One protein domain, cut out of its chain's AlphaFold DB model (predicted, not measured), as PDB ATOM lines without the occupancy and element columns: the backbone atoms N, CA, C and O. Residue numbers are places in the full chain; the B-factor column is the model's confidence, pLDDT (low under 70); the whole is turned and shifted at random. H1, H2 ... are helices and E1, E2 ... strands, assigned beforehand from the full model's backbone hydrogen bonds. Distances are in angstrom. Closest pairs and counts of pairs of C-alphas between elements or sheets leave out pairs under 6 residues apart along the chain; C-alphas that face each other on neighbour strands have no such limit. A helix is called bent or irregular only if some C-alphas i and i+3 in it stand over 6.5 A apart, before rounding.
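What this domain is: This is residues 4 to 94 of the 276 residues of the protein "ABC1 domain-containing protein" of Gossypium raimondii (UniProt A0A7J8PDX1). A long helical arm joins a small head: in the arm H1 and H3 run side by side in opposite directions, with the short H2 at the far tip, and the head is a three-stranded sheet with H4 over one face. The printed part has 91 residues, with named elements in the order E1, H1, H2, H3, H4, E2, E3; the class is mixed, helices and strands. The sheet has the order E1 - E3 - E2 and is antiparallel throughout. The whole is only just loose, close to extended, with a radius of gyration of the C-alphas of 18.3 A, and its outline is flat, spanning 53 by 32 by 14 A.

Where its parts are: The sheet is made of E1, residues 4 to 7, E3, residues 92 to 94, and E2, residues 83 to 89, which is 10.6 A long. C-alpha 4 is at (79.251, 184.050, 228.522) and C-alpha 94 at (77.655, 179.603, 231.936). H4, residues 58 to 71, is 19.9 A long. H3, residues 41 to 54, is 19.7 A long. H1, residues 12 to 32, is 31.4 A long and ends with C-alpha 32 at (91.511, 200.625, 272.008). H2, residues 34 to 39, is irregular: C-alphas 35 and 38 are 7.1 A apart.

How they stand to each other: E3 is the inner strand, and E1 and E2 are edge strands. E1 and E3 are antiparallel at 175 degrees, with N 6 and O 93 within hydrogen-bond range at 2.8 A. E2 and E3 form a hairpin, antiparallel at 170 degrees, with N 89 and O 92 at 2.8 A and N 84 and O 94 at 2.8 A, both within hydrogen-bond range. H4 is on one face of this sheet, two layers in all, a helix and a sheet, at a height over the sheet of 10.5 A. It lies over E3 and E2 and runs along the strands, at 10 degrees to E2 on the local plane; the closest C-alphas of H4 and E2 are those of Ala 59 and His 89, 5.4 A apart. H3 and H4 are close but not clearly touching, about perpendicular at 83 degrees, with the C-alphas of Ser 54 and Arg 60 closest at 7.7 A. H1 and H3 touch, with a shallow tilt of 9 degrees, opposite ways; their closest C-alphas, of Ala 27 and Asp 42, are 5.0 A apart. H1 and H2 only just touch, with 3 pairs of C-alphas within 8 A, and only at the corner, the closest being those of Lys 31 and Asn 37 at 5.7 A. H2 and H3 meet only through their link. H1 and H4 are apart. Every O i to N i+4 pair is within hydrogen-bond range in H3 and H4, against 15 of 17 in H1 and 0 of 2 in H2, where 2 of 3 O i to N i+3 pairs are within range.

The domain as a whole: The two C-alphas farthest apart are those of Phe 32 and Lys 76, at 54.6 A, while those of Ala 4 and Val 94 are 5.8 A apart. The printed part has no cut. The link from H4 to E2, 11 residues, is long; the others are tight. The mean pLDDT of the printed part is 91.4, no printed residue is under 70, and H2 has a mean of 76.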
ATOM      1  N   ALA A   4      78.189 183.537 227.674       98.00
ATOM      2  CA  ALA A   4      79.251 184.050 228.522       98.00
ATOM      3  C   ALA A   4      79.654 182.950 229.516       98.00
ATOM      4  O   ALA A   4      78.802 182.207 230.007       98.00
ATOM      5  N   VAL A   5      80.955 182.823 229.784       98.19
ATOM      6  CA  VAL A   5      81.501 181.845 230.735       98.19
ATOM      7  C   VAL A   5      82.262 182.608 231.811       98.19
ATOM      8  O   VAL A   5      83.389 183.048 231.587       98.19
ATOM      9  N   LYS A   6      81.643 182.772 232.981       97.31
ATOM     10  CA  LYS A   6      82.281 183.356 234.161       97.31
ATOM     11  C   LYS A   6      83.064 182.270 234.886       97.31
ATOM     12  O   LYS A   6      82.509 181.224 235.220       97.31
ATOM     13  N   VAL A   7      84.349 182.511 235.132       97.19
ATOM     14  CA  VAL A   7      85.241 181.568 235.820       97.19
ATOM     15  C   VAL A   7      85.855 182.251 237.027       97.19
ATOM     16  O   VAL A   7      86.470 183.311 236.919       97.19
ATOM     17  N   ARG A   8      85.716 181.621 238.188       95.38
ATOM     18  CA  ARG A   8      86.326 182.099 239.422       95.38
ATOM     19  C   ARG A   8      87.830 181.841 239.408       95.38
ATOM     20  O   ARG A   8      88.264 180.706 239.206       95.38
ATOM     21  N   HIS A   9      88.618 182.862 239.734       95.00
ATOM     22  CA  HIS A   9      90.062 182.720 239.909       95.00
ATOM     23  C   HIS A   9      90.401 181.657 240.981       95.00
ATOM     24  O   HIS A   9      89.822 181.677 242.079       95.00
ATOM     25  N   PRO A  10      91.332 180.721 240.705       94.19
ATOM     26  CA  PRO A  10      91.764 179.730 241.685       94.19
ATOM     27  C   PRO A  10      92.305 180.386 242.961       94.19
ATOM     28  O   PRO A  10      93.039 181.365 242.907       94.19
ATOM     29  N   GLY A  11      91.942 179.843 244.124       92.62
ATOM     30  CA  GLY A  11      92.448 180.319 245.417       92.62
ATOM     31  C   GLY A  11      91.849 181.634 245.934       92.62
ATOM     32  O   GLY A  11      92.177 182.016 247.055       92.62
ATOM     33  N   VAL A  12      90.939 182.294 245.202       93.56
ATOM     34  CA  VAL A  12      90.365 183.591 245.623       93.56
ATOM     35  C   VAL A  12      89.685 183.525 246.996       93.56
ATOM     36  O   VAL A  12      89.886 184.409 247.819       93.56
ATOM     37  N   GLY A  13      88.966 182.438 247.297       92.12
ATOM     38  CA  GLY A  13      88.326 182.258 248.605       92.12
ATOM     39  C   GLY A  13      89.331 182.184 249.759       92.12
ATOM     40  O   GLY A  13      89.069 182.714 250.834       92.12
ATOM     41  N   GLU A  14      90.504 181.588 249.531       93.69
ATOM     42  CA  GLU A  14      91.578 181.553 250.530       93.69
ATOM     43  C   GLU A  14      92.277 182.905 250.663       93.69
ATOM     44  O   GLU A  14      92.640 183.291 251.771       93.69
ATOM     45  N   SER A  15      92.437 183.649 249.562       92.94
ATOM     46  CA  SER A  15      92.955 185.022 249.610       92.94
ATOM     47  C   SER A  15      92.045 185.918 250.445       92.94
ATOM     48  O   SER A  15      92.497 186.489 251.432       92.94
ATOM     49  N   ILE A  16      90.744 185.927 250.134       92.00
ATOM     50  CA  ILE A  16      89.738 186.715 250.853       92.00
ATOM     51  C   ILE A  16      89.755 186.371 252.348       92.00
ATOM     52  O   ILE A  16      89.787 187.262 253.194       92.00
ATOM     53  N   ARG A  17      89.803 185.079 252.706       91.75
ATOM     54  CA  ARG A  17      89.902 184.655 254.113       91.75
ATOM     55  C   ARG A  17      91.138 185.215 254.812       91.75
ATOM     56  O   ARG A  17      91.024 185.659 255.954       91.75
ATOM     57  N   ARG A  18      92.304 185.201 254.160       93.00
ATOM     58  CA  ARG A  18      93.542 185.764 254.725       93.00
ATOM     59  C   ARG A  18      93.443 187.269 254.921       93.00
ATOM     60  O   ARG A  18      93.784 187.745 256.002       93.00
ATOM     61  N   ASP A  19      92.904 187.982 253.942       93.19
ATOM     62  CA  ASP A  19      92.725 189.430 254.026       93.19
ATOM     63  C   ASP A  19      91.809 189.785 255.205       93.19
ATOM     64  O   ASP A  19      92.163 190.607 256.051       93.19
ATOM     65  N   PHE A  20      90.688 189.076 255.365       92.12
ATOM     66  CA  PHE A  20      89.788 189.297 256.497       92.12
ATOM     67  C   PHE A  20      90.374 188.899 257.854       92.12
ATOM     68  O   PHE A  20      90.003 189.506 258.858       92.12
ATOM     69  N   MET A  21      91.315 187.950 257.927       90.38
ATOM     70  CA  MET A  21      92.051 187.699 259.175       90.38
ATOM     71  C   MET A  21      92.865 188.927 259.600       90.38
ATOM     72  O   MET A  21      92.829 189.304 260.773       90.38
ATOM     73  N   ILE A  22      93.547 189.578 258.652       92.06
ATOM     74  CA  ILE A  22      94.353 190.780 258.905       92.06
ATOM     75  C   ILE A  22      93.447 191.963 259.262       92.06
ATOM     76  O   ILE A  22      93.648 192.612 260.288       92.06
ATOM     77  N   ILE A  23      92.406 192.211 258.464       91.00
ATOM     78  CA  ILE A  23      91.475 193.326 258.680       91.00
ATOM     79  C   ILE A  23      90.767 193.177 260.035       91.00
ATOM     80  O   ILE A  23      90.661 194.145 260.784       91.00
ATOM     81  N   ASN A  24      90.339 191.966 260.405       88.12
ATOM     82  CA  ASN A  24      89.691 191.723 261.696       88.12
ATOM     83  C   ASN A  24      90.653 191.901 262.882       88.12
ATOM     84  O   ASN A  24      90.228 192.317 263.958       88.12
ATOM     85  N   LEU A  25      91.950 191.616 262.709       89.19
ATOM     86  CA  LEU A  25      92.954 191.927 263.727       89.19
ATOM     87  C   LEU A  25      93.044 193.443 263.949       89.19
ATOM     88  O   LEU A  25      92.955 193.898 265.089       89.19
ATOM     89  N   VAL A  26      93.138 194.222 262.870       88.06
ATOM     90  CA  VAL A  26      93.175 195.693 262.936       88.06
ATOM     91  C   VAL A  26      91.881 196.260 263.530       88.06
ATOM     92  O   VAL A  26      91.938 197.112 264.412       88.06
ATOM     93  N   ALA A  27      90.717 195.739 263.134       86.81
ATOM     94  CA  ALA A  27      89.417 196.162 263.657       86.81
ATOM     95  C   ALA A  27      89.235 195.844 265.155       86.81
ATOM     96  O   ALA A  27      88.563 196.571 265.886       86.81
ATOM     97  N   LYS A  28      89.857 194.771 265.657       84.69
ATOM     98  CA  LYS A  28      89.907 194.506 267.102       84.69
ATOM     99  C   LYS A  28      90.817 195.496 267.822       84.69
ATOM    100  O   LYS A  28      90.454 195.961 268.899       84.69
ATOM    101  N   LEU A  29      91.962 195.841 267.231       86.31
ATOM    102  CA  LEU A  29      92.889 196.823 267.796       86.31
ATOM    103  C   LEU A  29      92.301 198.241 267.813       86.31
ATOM    104  O   LEU A  29      92.546 198.989 268.758       86.31
ATOM    105  N   SER A  30      91.462 198.607 266.839       84.25
ATOM    106  CA  SER A  30      90.822 199.926 266.814       84.25
ATOM    107  C   SER A  30      89.877 200.168 267.994       84.25
ATOM    108  O   SER A  30      89.614 201.323 268.314       84.25
ATOM    109  N   LYS A  31      89.412 199.117 268.688       79.38
ATOM    110  CA  LYS A  31      88.600 199.255 269.914       79.38
ATOM    111  C   LYS A  31      89.345 199.939 271.063       79.38
ATOM    112  O   LYS A  31      88.720 200.494 271.963       79.38
ATOM    113  N   PHE A  32      90.678 199.914 271.036       83.94
ATOM    114  CA  PHE A  32      91.511 200.625 272.008       83.94
ATOM    115  C   PHE A  32      91.643 202.122 271.700       83.94
ATOM    116  O   PHE A  32      92.236 202.850 272.490       83.94
ATOM    117  N   ILE A  33      91.084 202.595 270.580       85.69
ATOM    118  CA  ILE A  33      91.082 203.999 270.172       85.69
ATOM    119  C   ILE A  33      89.652 204.541 270.359       85.69
ATOM    120  O   ILE A  33      88.793 204.319 269.503       85.69
ATOM    121  N   PRO A  34      89.360 205.276 271.455       78.38
ATOM    122  CA  PRO A  34      87.997 205.696 271.795       78.38
ATOM    123  C   PRO A  34      87.289 206.498 270.695       78.38
ATOM    124  O   PRO A  34      86.070 206.413 270.550       78.38
ATOM    125  N   THR A  35      88.045 207.244 269.885       80.31
ATOM    126  CA  THR A  35      87.525 208.034 268.759       80.31
ATOM    127  C   THR A  35      87.019 207.185 267.592       80.31
ATOM    128  O   THR A  35      86.273 207.713 266.772       80.31
ATOM    129  N   LEU A  36      87.359 205.892 267.517       77.44
ATOM    130  CA  LEU A  36      86.915 204.970 266.462       77.44
ATOM    131  C   LEU A  36      85.792 204.026 266.913       77.44
ATOM    132  O   LEU A  36      85.175 203.374 266.075       77.44
ATOM    133  N   ASN A  37      85.466 203.972 268.209       74.81
ATOM    134  CA  ASN A  37      84.459 203.042 268.740       74.81
ATOM    135  C   ASN A  37      83.065 203.223 268.123       74.81
ATOM    136  O   ASN A  37      82.326 202.252 267.974       74.81
ATOM    137  N   TRP A  38      82.711 204.446 267.724       74.06
ATOM    138  CA  TRP A  38      81.419 204.725 267.094       74.06
ATOM    139  C   TRP A  38      81.280 204.106 265.693       74.06
ATOM    140  O   TRP A  38      80.156 203.860 265.274       74.06
ATOM    141  N   LEU A  39      82.393 203.806 265.007       72.19
ATOM    142  CA  LEU A  39      82.399 203.199 263.669       72.19
ATOM    143  C   LEU A  39      82.089 201.696 263.677       72.19
ATOM    144  O   LEU A  39      81.884 201.128 262.605       72.19
ATOM    145  N   ARG A  40      82.117 201.041 264.853       75.62
ATOM    146  CA  ARG A  40      81.890 199.589 265.022       75.62
ATOM    147  C   ARG A  40      82.621 198.757 263.958       75.62
ATOM    148  O   ARG A  40      82.040 197.877 263.327       75.62
ATOM    149  N   LEU A  41      83.900 199.079 263.726       80.75
ATOM    150  CA  LEU A  41      84.678 198.519 262.616       80.75
ATOM    151  C   LEU A  41      84.697 196.989 262.621       80.75
ATOM    152  O   LEU A  41      84.740 196.383 261.561       80.75
ATOM    153  N   ASP A  42      84.628 196.351 263.786       80.12
ATOM    154  CA  ASP A  42      84.543 194.899 263.894       80.12
ATOM    155  C   ASP A  42      83.274 194.323 263.256       80.12
ATOM    156  O   ASP A  42      83.348 193.320 262.548       80.12
ATOM    157  N   GLU A  43      82.127 194.961 263.463       79.38
ATOM    158  CA  GLU A  43      80.858 194.530 262.874       79.38
ATOM    159  C   GLU A  43      80.803 194.846 261.384       79.38
ATOM    160  O   GLU A  43      80.437 193.981 260.588       79.38
ATOM    161  N   SER A  44      81.249 196.043 261.000       81.69
ATOM    162  CA  SER A  44      81.335 196.466 259.600       81.69
ATOM    163  C   SER A  44      82.235 195.528 258.790       81.69
ATOM    164  O   SER A  44      81.865 195.081 257.706       81.69
ATOM    165  N   VAL A  45      83.393 195.147 259.342       86.06
ATOM    166  CA  VAL A  45      84.321 194.198 258.710       86.06
ATOM    167  C   VAL A  45      83.712 192.804 258.612       86.06
ATOM    168  O   VAL A  45      83.879 192.150 257.586       86.06
ATOM    169  N   GLN A  46      82.991 192.333 259.633       83.56
ATOM    170  CA  GLN A  46      82.317 191.032 259.576       83.56
ATOM    171  C   GLN A  46      81.212 191.000 258.518       83.56
ATOM    172  O   GLN A  46      81.128 190.038 257.755       83.56
ATOM    173  N   GLN A  47      80.391 192.048 258.436       80.12
ATOM    174  CA  GLN A  47      79.354 192.169 257.409       80.12
ATOM    175  C   GLN A  47      79.974 192.207 256.011       80.12
ATOM    176  O   GLN A  47      79.551 191.460 255.128       80.12
ATOM    177  N   PHE A  48      81.037 192.993 255.835       84.62
ATOM    178  CA  PHE A  48      81.779 193.042 254.580       84.62
ATOM    179  C   PHE A  48      82.419 191.687 254.228       84.62
ATOM    180  O   PHE A  48      82.391 191.276 253.070       84.62
ATOM    181  N   ALA A  49      82.913 190.933 255.215       86.56
ATOM    182  CA  ALA A  49      83.458 189.590 255.010       86.56
ATOM    183  C   ALA A  49      82.415 188.607 254.487       86.56
ATOM    184  O   ALA A  49      82.669 187.895 253.514       86.56
ATOM    185  N   VAL A  50      81.236 188.579 255.112       84.81
ATOM    186  CA  VAL A  50      80.112 187.749 254.659       84.81
ATOM    187  C   VAL A  50      79.736 188.110 253.226       84.81
ATOM    188  O   VAL A  50      79.547 187.225 252.392       84.81
ATOM    189  N   PHE A  51      79.692 189.408 252.932       83.25
ATOM    190  CA  PHE A  51      79.360 189.928 251.618       83.25
ATOM    191  C   PHE A  51      80.364 189.489 250.543       83.25
ATOM    192  O   PHE A  51      79.973 188.856 249.563       83.25
ATOM    193  N   MET A  52      81.663 189.708 250.762       88.06
ATOM    194  CA  MET A  52      82.723 189.307 249.827       88.06
ATOM    195  C   MET A  52      82.800 187.788 249.650       88.06
ATOM    196  O   MET A  52      82.945 187.288 248.535       88.06
ATOM    197  N   MET A  53      82.652 187.024 250.736       89.00
ATOM    198  CA  MET A  53      82.652 185.562 250.666       89.00
ATOM    199  C   MET A  53      81.452 185.010 249.896       89.00
ATOM    200  O   MET A  53      81.562 183.941 249.296       89.00
ATOM    201  N   SER A  54      80.319 185.718 249.874       86.56
ATOM    202  CA  SER A  54      79.138 185.282 249.124       86.56
ATOM    203  C   SER A  54      79.347 185.282 247.606       86.56
ATOM    204  O   SER A  54      78.717 184.480 246.920       86.56
ATOM    205  N   GLN A  55      80.284 186.090 247.097       89.44
ATOM    206  CA  GLN A  55      80.629 186.166 245.672       89.44
ATOM    207  C   GLN A  55      81.536 185.013 245.208       89.44
ATOM    208  O   GLN A  55      81.728 184.790 244.016       89.44
ATOM    209  N   VAL A  56      82.108 184.247 246.143       93.19
ATOM    210  CA  VAL A  56      83.019 183.132 245.835       93.19
ATOM    211  C   VAL A  56      82.275 181.945 245.214       93.19
ATOM    212  O   VAL A  56      82.913 181.099 244.593       93.19
ATOM    213  N   ASP A  57      80.959 181.844 245.378       95.44
ATOM    214  CA  ASP A  57      80.145 180.759 244.832       95.44
ATOM    215  C   ASP A  57      79.243 181.271 243.700       95.44
ATOM    216  O   ASP A  57      78.168 181.821 243.943       95.44
ATOM    217  N   LEU A  58      79.663 181.043 242.452       97.25
ATOM    218  CA  LEU A  58      78.925 181.483 241.261       97.25
ATOM    219  C   LEU A  58      77.573 180.765 241.079       97.25
ATOM    220  O   LEU A  58      76.713 181.246 240.340       97.25
ATOM    221  N   ALA A  59      77.322 179.646 241.771       96.88
ATOM    222  CA  ALA A  59      76.002 179.016 241.747       96.88
ATOM    223  C   ALA A  59      74.952 179.876 242.475       96.88
ATOM    224  O   ALA A  59      73.766 179.815 242.142       96.88
ATOM    225  N   ARG A  60      75.376 180.719 243.430       96.50
ATOM    226  CA  ARG A  60      74.496 181.700 244.083       96.50
ATOM    227  C   ARG A  60      74.049 182.777 243.103       96.50
ATOM    228  O   ARG A  60      72.862 183.083 243.053       96.50
ATOM    229  N   GLU A  61      74.965 183.285 242.282       97.12
ATOM    230  CA  GLU A  61      74.632 184.234 241.217       97.12
ATOM    231  C   GLU A  61      73.629 183.622 240.227       97.12
ATOM    232  O   GLU A  61      72.617 184.241 239.908       97.12
ATOM    233  N   ALA A  62      73.826 182.363 239.821       98.19
ATOM    234  CA  ALA A  62      72.877 181.657 238.959       98.19
ATOM    235  C   ALA A  62      71.469 181.542 239.580       98.19
ATOM    236  O   ALA A  62      70.455 181.684 238.888       98.19
ATOM    237  N   ALA A  63      71.386 181.291 240.889       98.00
ATOM    238  CA  ALA A  63      70.118 181.265 241.613       98.00
ATOM    239  C   ALA A  63      69.464 182.658 241.669       98.00
ATOM    240  O   ALA A  63      68.254 182.778 241.446       98.00
ATOM    241  N   ASN A  64      70.259 183.707 241.894       98.06
ATOM    242  CA  ASN A  64      69.800 185.093 241.872       98.06
ATOM    243  C   ASN A  64      69.266 185.483 240.486       98.06
ATOM    244  O   ASN A  64      68.157 186.012 240.402       98.06
ATOM    245  N   LEU A  65      69.978 185.144 239.402       98.38
ATOM    246  CA  LEU A  65      69.526 185.355 238.020       98.38
ATOM    247  C   LEU A  65      68.159 184.718 237.782       98.38
ATOM    248  O   LEU A  65      67.239 185.380 237.308       98.38
ATOM    249  N   ASN A  66      67.980 183.455 238.177       98.56
ATOM    250  CA  ASN A  66      66.695 182.771 238.044       98.56
ATOM    251  C   ASN A  66      65.564 183.491 238.798       98.56
ATOM    252  O   ASN A  66      64.460 183.634 238.261       98.56
ATOM    253  N   ARG A  67      65.824 183.979 240.020       98.56
ATOM    254  CA  ARG A  67      64.840 184.749 240.797       98.56
ATOM    255  C   ARG A  67      64.510 186.080 240.124       98.56
ATOM    256  O   ARG A  67      63.332 186.413 240.014       98.56
ATOM    257  N   PHE A  68      65.505 186.807 239.622       98.56
ATOM    258  CA  PHE A  68      65.288 188.052 238.883       98.56
ATOM    259  C   PHE A  68      64.502 187.832 237.588       98.56
ATOM    260  O   PHE A  68      63.510 188.523 237.355       98.56
ATOM    261  N   ILE A  69      64.858 186.817 236.793       98.44
ATOM    262  CA  ILE A  69      64.115 186.420 235.587       98.44
ATOM    263  C   ILE A  69      62.650 186.149 235.930       98.44
ATOM    264  O   ILE A  69      61.752 186.635 235.241       98.44
ATOM    265  N   TYR A  70      62.391 185.401 237.006       98.38
ATOM    266  CA  TYR A  70      61.030 185.157 237.457       98.38
ATOM    267  C   TYR A  70      60.340 186.461 237.874       98.38
ATOM    268  O   TYR A  70      59.252 186.753 237.382       98.38
ATOM    269  N   ASN A  71      60.955 187.276 238.729       98.25
ATOM    270  CA  ASN A  71      60.375 188.523 239.234       98.25
ATOM    271  C   ASN A  71      60.043 189.527 238.119       98.25
ATOM    272  O   ASN A  71      59.038 190.234 238.220       98.25
ATOM    273  N   PHE A  72      60.837 189.561 237.048       98.12
ATOM    274  CA  PHE A  72      60.671 190.456 235.900       98.12
ATOM    275  C   PHE A  72      59.979 189.806 234.690       98.12
ATOM    276  O   PHE A  72      59.851 190.444 233.652       98.12
ATOM    277  N   ARG A  73      59.449 188.581 234.805       97.12
ATOM    278  CA  ARG A  73      58.842 187.825 233.684       97.12
ATOM    279  C   ARG A  73      57.738 188.549 232.899       97.12
ATOM    280  O   ARG A  73      57.485 188.206 231.749       97.12
ATOM    281  N   SER A  74      57.048 189.510 233.516       95.19
ATOM    282  CA  SER A  74      55.987 190.311 232.886       95.19
ATOM    283  C   SER A  74      56.466 191.664 232.343       95.19
ATOM    284  O   SER A  74      55.682 192.386 231.726       95.19
ATOM    285  N   TRP A  75      57.731 192.021 232.565       94.12
ATOM    286  CA  TRP A  75      58.320 193.295 232.163       94.12
ATOM    287  C   TRP A  75      58.991 193.160 230.797       94.12
ATOM    288  O   TRP A  75      59.676 192.181 230.520       94.12
ATOM    289  N   LYS A  76      58.762 194.144 229.920       91.12
ATOM    290  CA  LYS A  76      59.226 194.103 228.521       91.12
ATOM    291  C   LYS A  76      60.523 194.864 228.274       91.12
ATOM    292  O   LYS A  76      61.192 194.567 227.295       91.12
ATOM    293  N   ASP A  77      60.845 195.815 229.148       94.25
ATOM    294  CA  ASP A  77      61.938 196.773 228.954       94.25
ATOM    295  C   ASP A  77      63.175 196.438 229.832       94.25
ATOM    296  O   ASP A  77      64.148 197.190 229.833       94.25
ATOM    297  N   VAL A  78      63.141 195.320 230.582       96.81
ATOM    298  CA  VAL A  78      64.214 194.843 231.482       96.81
ATOM    299  C   VAL A  78      64.427 193.336 231.309       96.81
ATOM    300  O   VAL A  78      63.456 192.583 231.233       96.81
ATOM    301  N   SER A  79      65.678 192.872 231.277       97.25
ATOM    302  CA  SER A  79      66.016 191.441 231.300       97.25
ATOM    303  C   SER A  79      67.326 191.143 232.035       97.25
ATOM    304  O   SER A  79      68.048 192.048 232.434       97.25
ATOM    305  N   PHE A  80      67.630 189.852 232.174       98.38
ATOM    306  CA  PHE A  80      68.823 189.315 232.831       98.38
ATOM    307  C   PHE A  80      69.371 188.142 231.995       98.38
ATOM    308  O   PHE A  80      68.561 187.475 231.330       98.38
ATOM    309  N   PRO A  81      70.687 187.857 232.032       98.19
ATOM    310  CA  PRO A  81      71.260 186.642 231.458       98.19
ATOM    311  C   PRO A  81      70.584 185.381 232.003       98.19
ATOM    312  O   PRO A  81      70.226 185.307 233.177       98.19
ATOM    313  N   LYS A  82      70.405 184.365 231.158       98.31
ATOM    314  CA  LYS A  82      69.805 183.084 231.557       98.31
ATOM    315  C   LYS A  82      70.902 182.064 231.854       98.31
ATOM    316  O   LYS A  82      71.626 181.712 230.919       98.31
ATOM    317  N   PRO A  83      70.998 181.536 233.088       98.38
ATOM    318  CA  PRO A  83      71.920 180.450 233.395       98.38
ATOM    319  C   PRO A  83      71.639 179.214 232.530       98.38
ATOM    320  O   PRO A  83      70.484 178.835 232.315       98.38
ATOM    321  N   VAL A  84      72.696 178.566 232.047       98.19
ATOM    322  CA  VAL A  84      72.618 177.374 231.196       98.19
ATOM    323  C   VAL A  84      72.884 176.136 232.046       98.19
ATOM    324  O   VAL A  84      74.023 175.825 232.373       98.19
ATOM    325  N   TYR A  85      71.841 175.387 232.388       96.44
ATOM    326  CA  TYR A  85      71.984 174.116 233.108       96.44
ATOM    327  C   TYR A  85      72.302 172.957 232.141       96.44
ATOM    328  O   TYR A  85      71.774 172.947 231.028       96.44
ATOM    329  N   PRO A  86      73.136 171.971 232.536       96.44
ATOM    330  CA  PRO A  86      73.762 171.776 233.854       96.44
ATOM    331  C   PRO A  86      75.125 172.485 234.037       96.44
ATOM    332  O   PRO A  86      75.887 172.120 234.926       96.44
ATOM    333  N   LEU A  87      75.463 173.489 233.220       97.75
ATOM    334  CA  LEU A  87      76.756 174.194 233.233       97.75
ATOM    335  C   LEU A  87      76.823 175.318 234.291       97.75
ATOM    336  O   LEU A  87      77.313 176.418 234.035       97.75
ATOM    337  N   VAL A  88      76.327 175.025 235.492       98.00
ATOM    338  CA  VAL A  88      76.365 175.911 236.660       98.00
ATOM    339  C   VAL A  88      77.085 175.181 237.787       98.00
ATOM    340  O   VAL A  88      76.684 174.091 238.190       98.00
ATOM    341  N   HIS A  89      78.158 175.779 238.293       97.44
ATOM    342  CA  HIS A  89      79.018 175.217 239.327       97.44
ATOM    343  C   HIS A  89      79.567 176.347 240.219       97.44
ATOM    344  O   HIS A  89      79.781 177.451 239.723       97.44
ATOM    345  N   PRO A  90      79.912 176.106 241.498       95.94
ATOM    346  CA  PRO A  90      80.450 177.157 242.368       95.94
ATOM    347  C   PRO A  90      81.671 177.930 241.843       95.94
ATOM    348  O   PRO A  90      81.934 179.046 242.275       95.94
ATOM    349  N   ALA A  91      82.433 177.344 240.918       96.81
ATOM    350  CA  ALA A  91      83.600 177.977 240.297       96.81
ATOM    351  C   ALA A  91      83.375 178.444 238.847       96.81
ATOM    352  O   ALA A  91      84.246 179.125 238.307       96.81
ATOM    353  N   VAL A  92      82.262 178.061 238.209       97.88
ATOM    354  CA  VAL A  92      81.975 178.373 236.800       97.88
ATOM    355  C   VAL A  92      80.479 178.611 236.607       97.88
ATOM    356  O   VAL A  92      79.673 177.746 236.940       97.88
ATOM    357  N   LEU A  93      80.116 179.734 235.997       98.44
ATOM    358  CA  LEU A  93      78.749 180.039 235.577       98.44
ATOM    359  C   LEU A  93      78.717 180.262 234.064       98.44
ATOM    360  O   LEU A  93      79.349 181.185 233.552       98.44
ATOM    361  N   VAL A  94      77.982 179.405 233.353       98.56
ATOM    362  CA  VAL A  94      77.655 179.603 231.936       98.56
ATOM    363  C   VAL A  94      76.252 180.190 231.818       98.56
ATOM    364  O   VAL A  94      75.291 179.630 232.347       98.56
TER     365      VAL A  94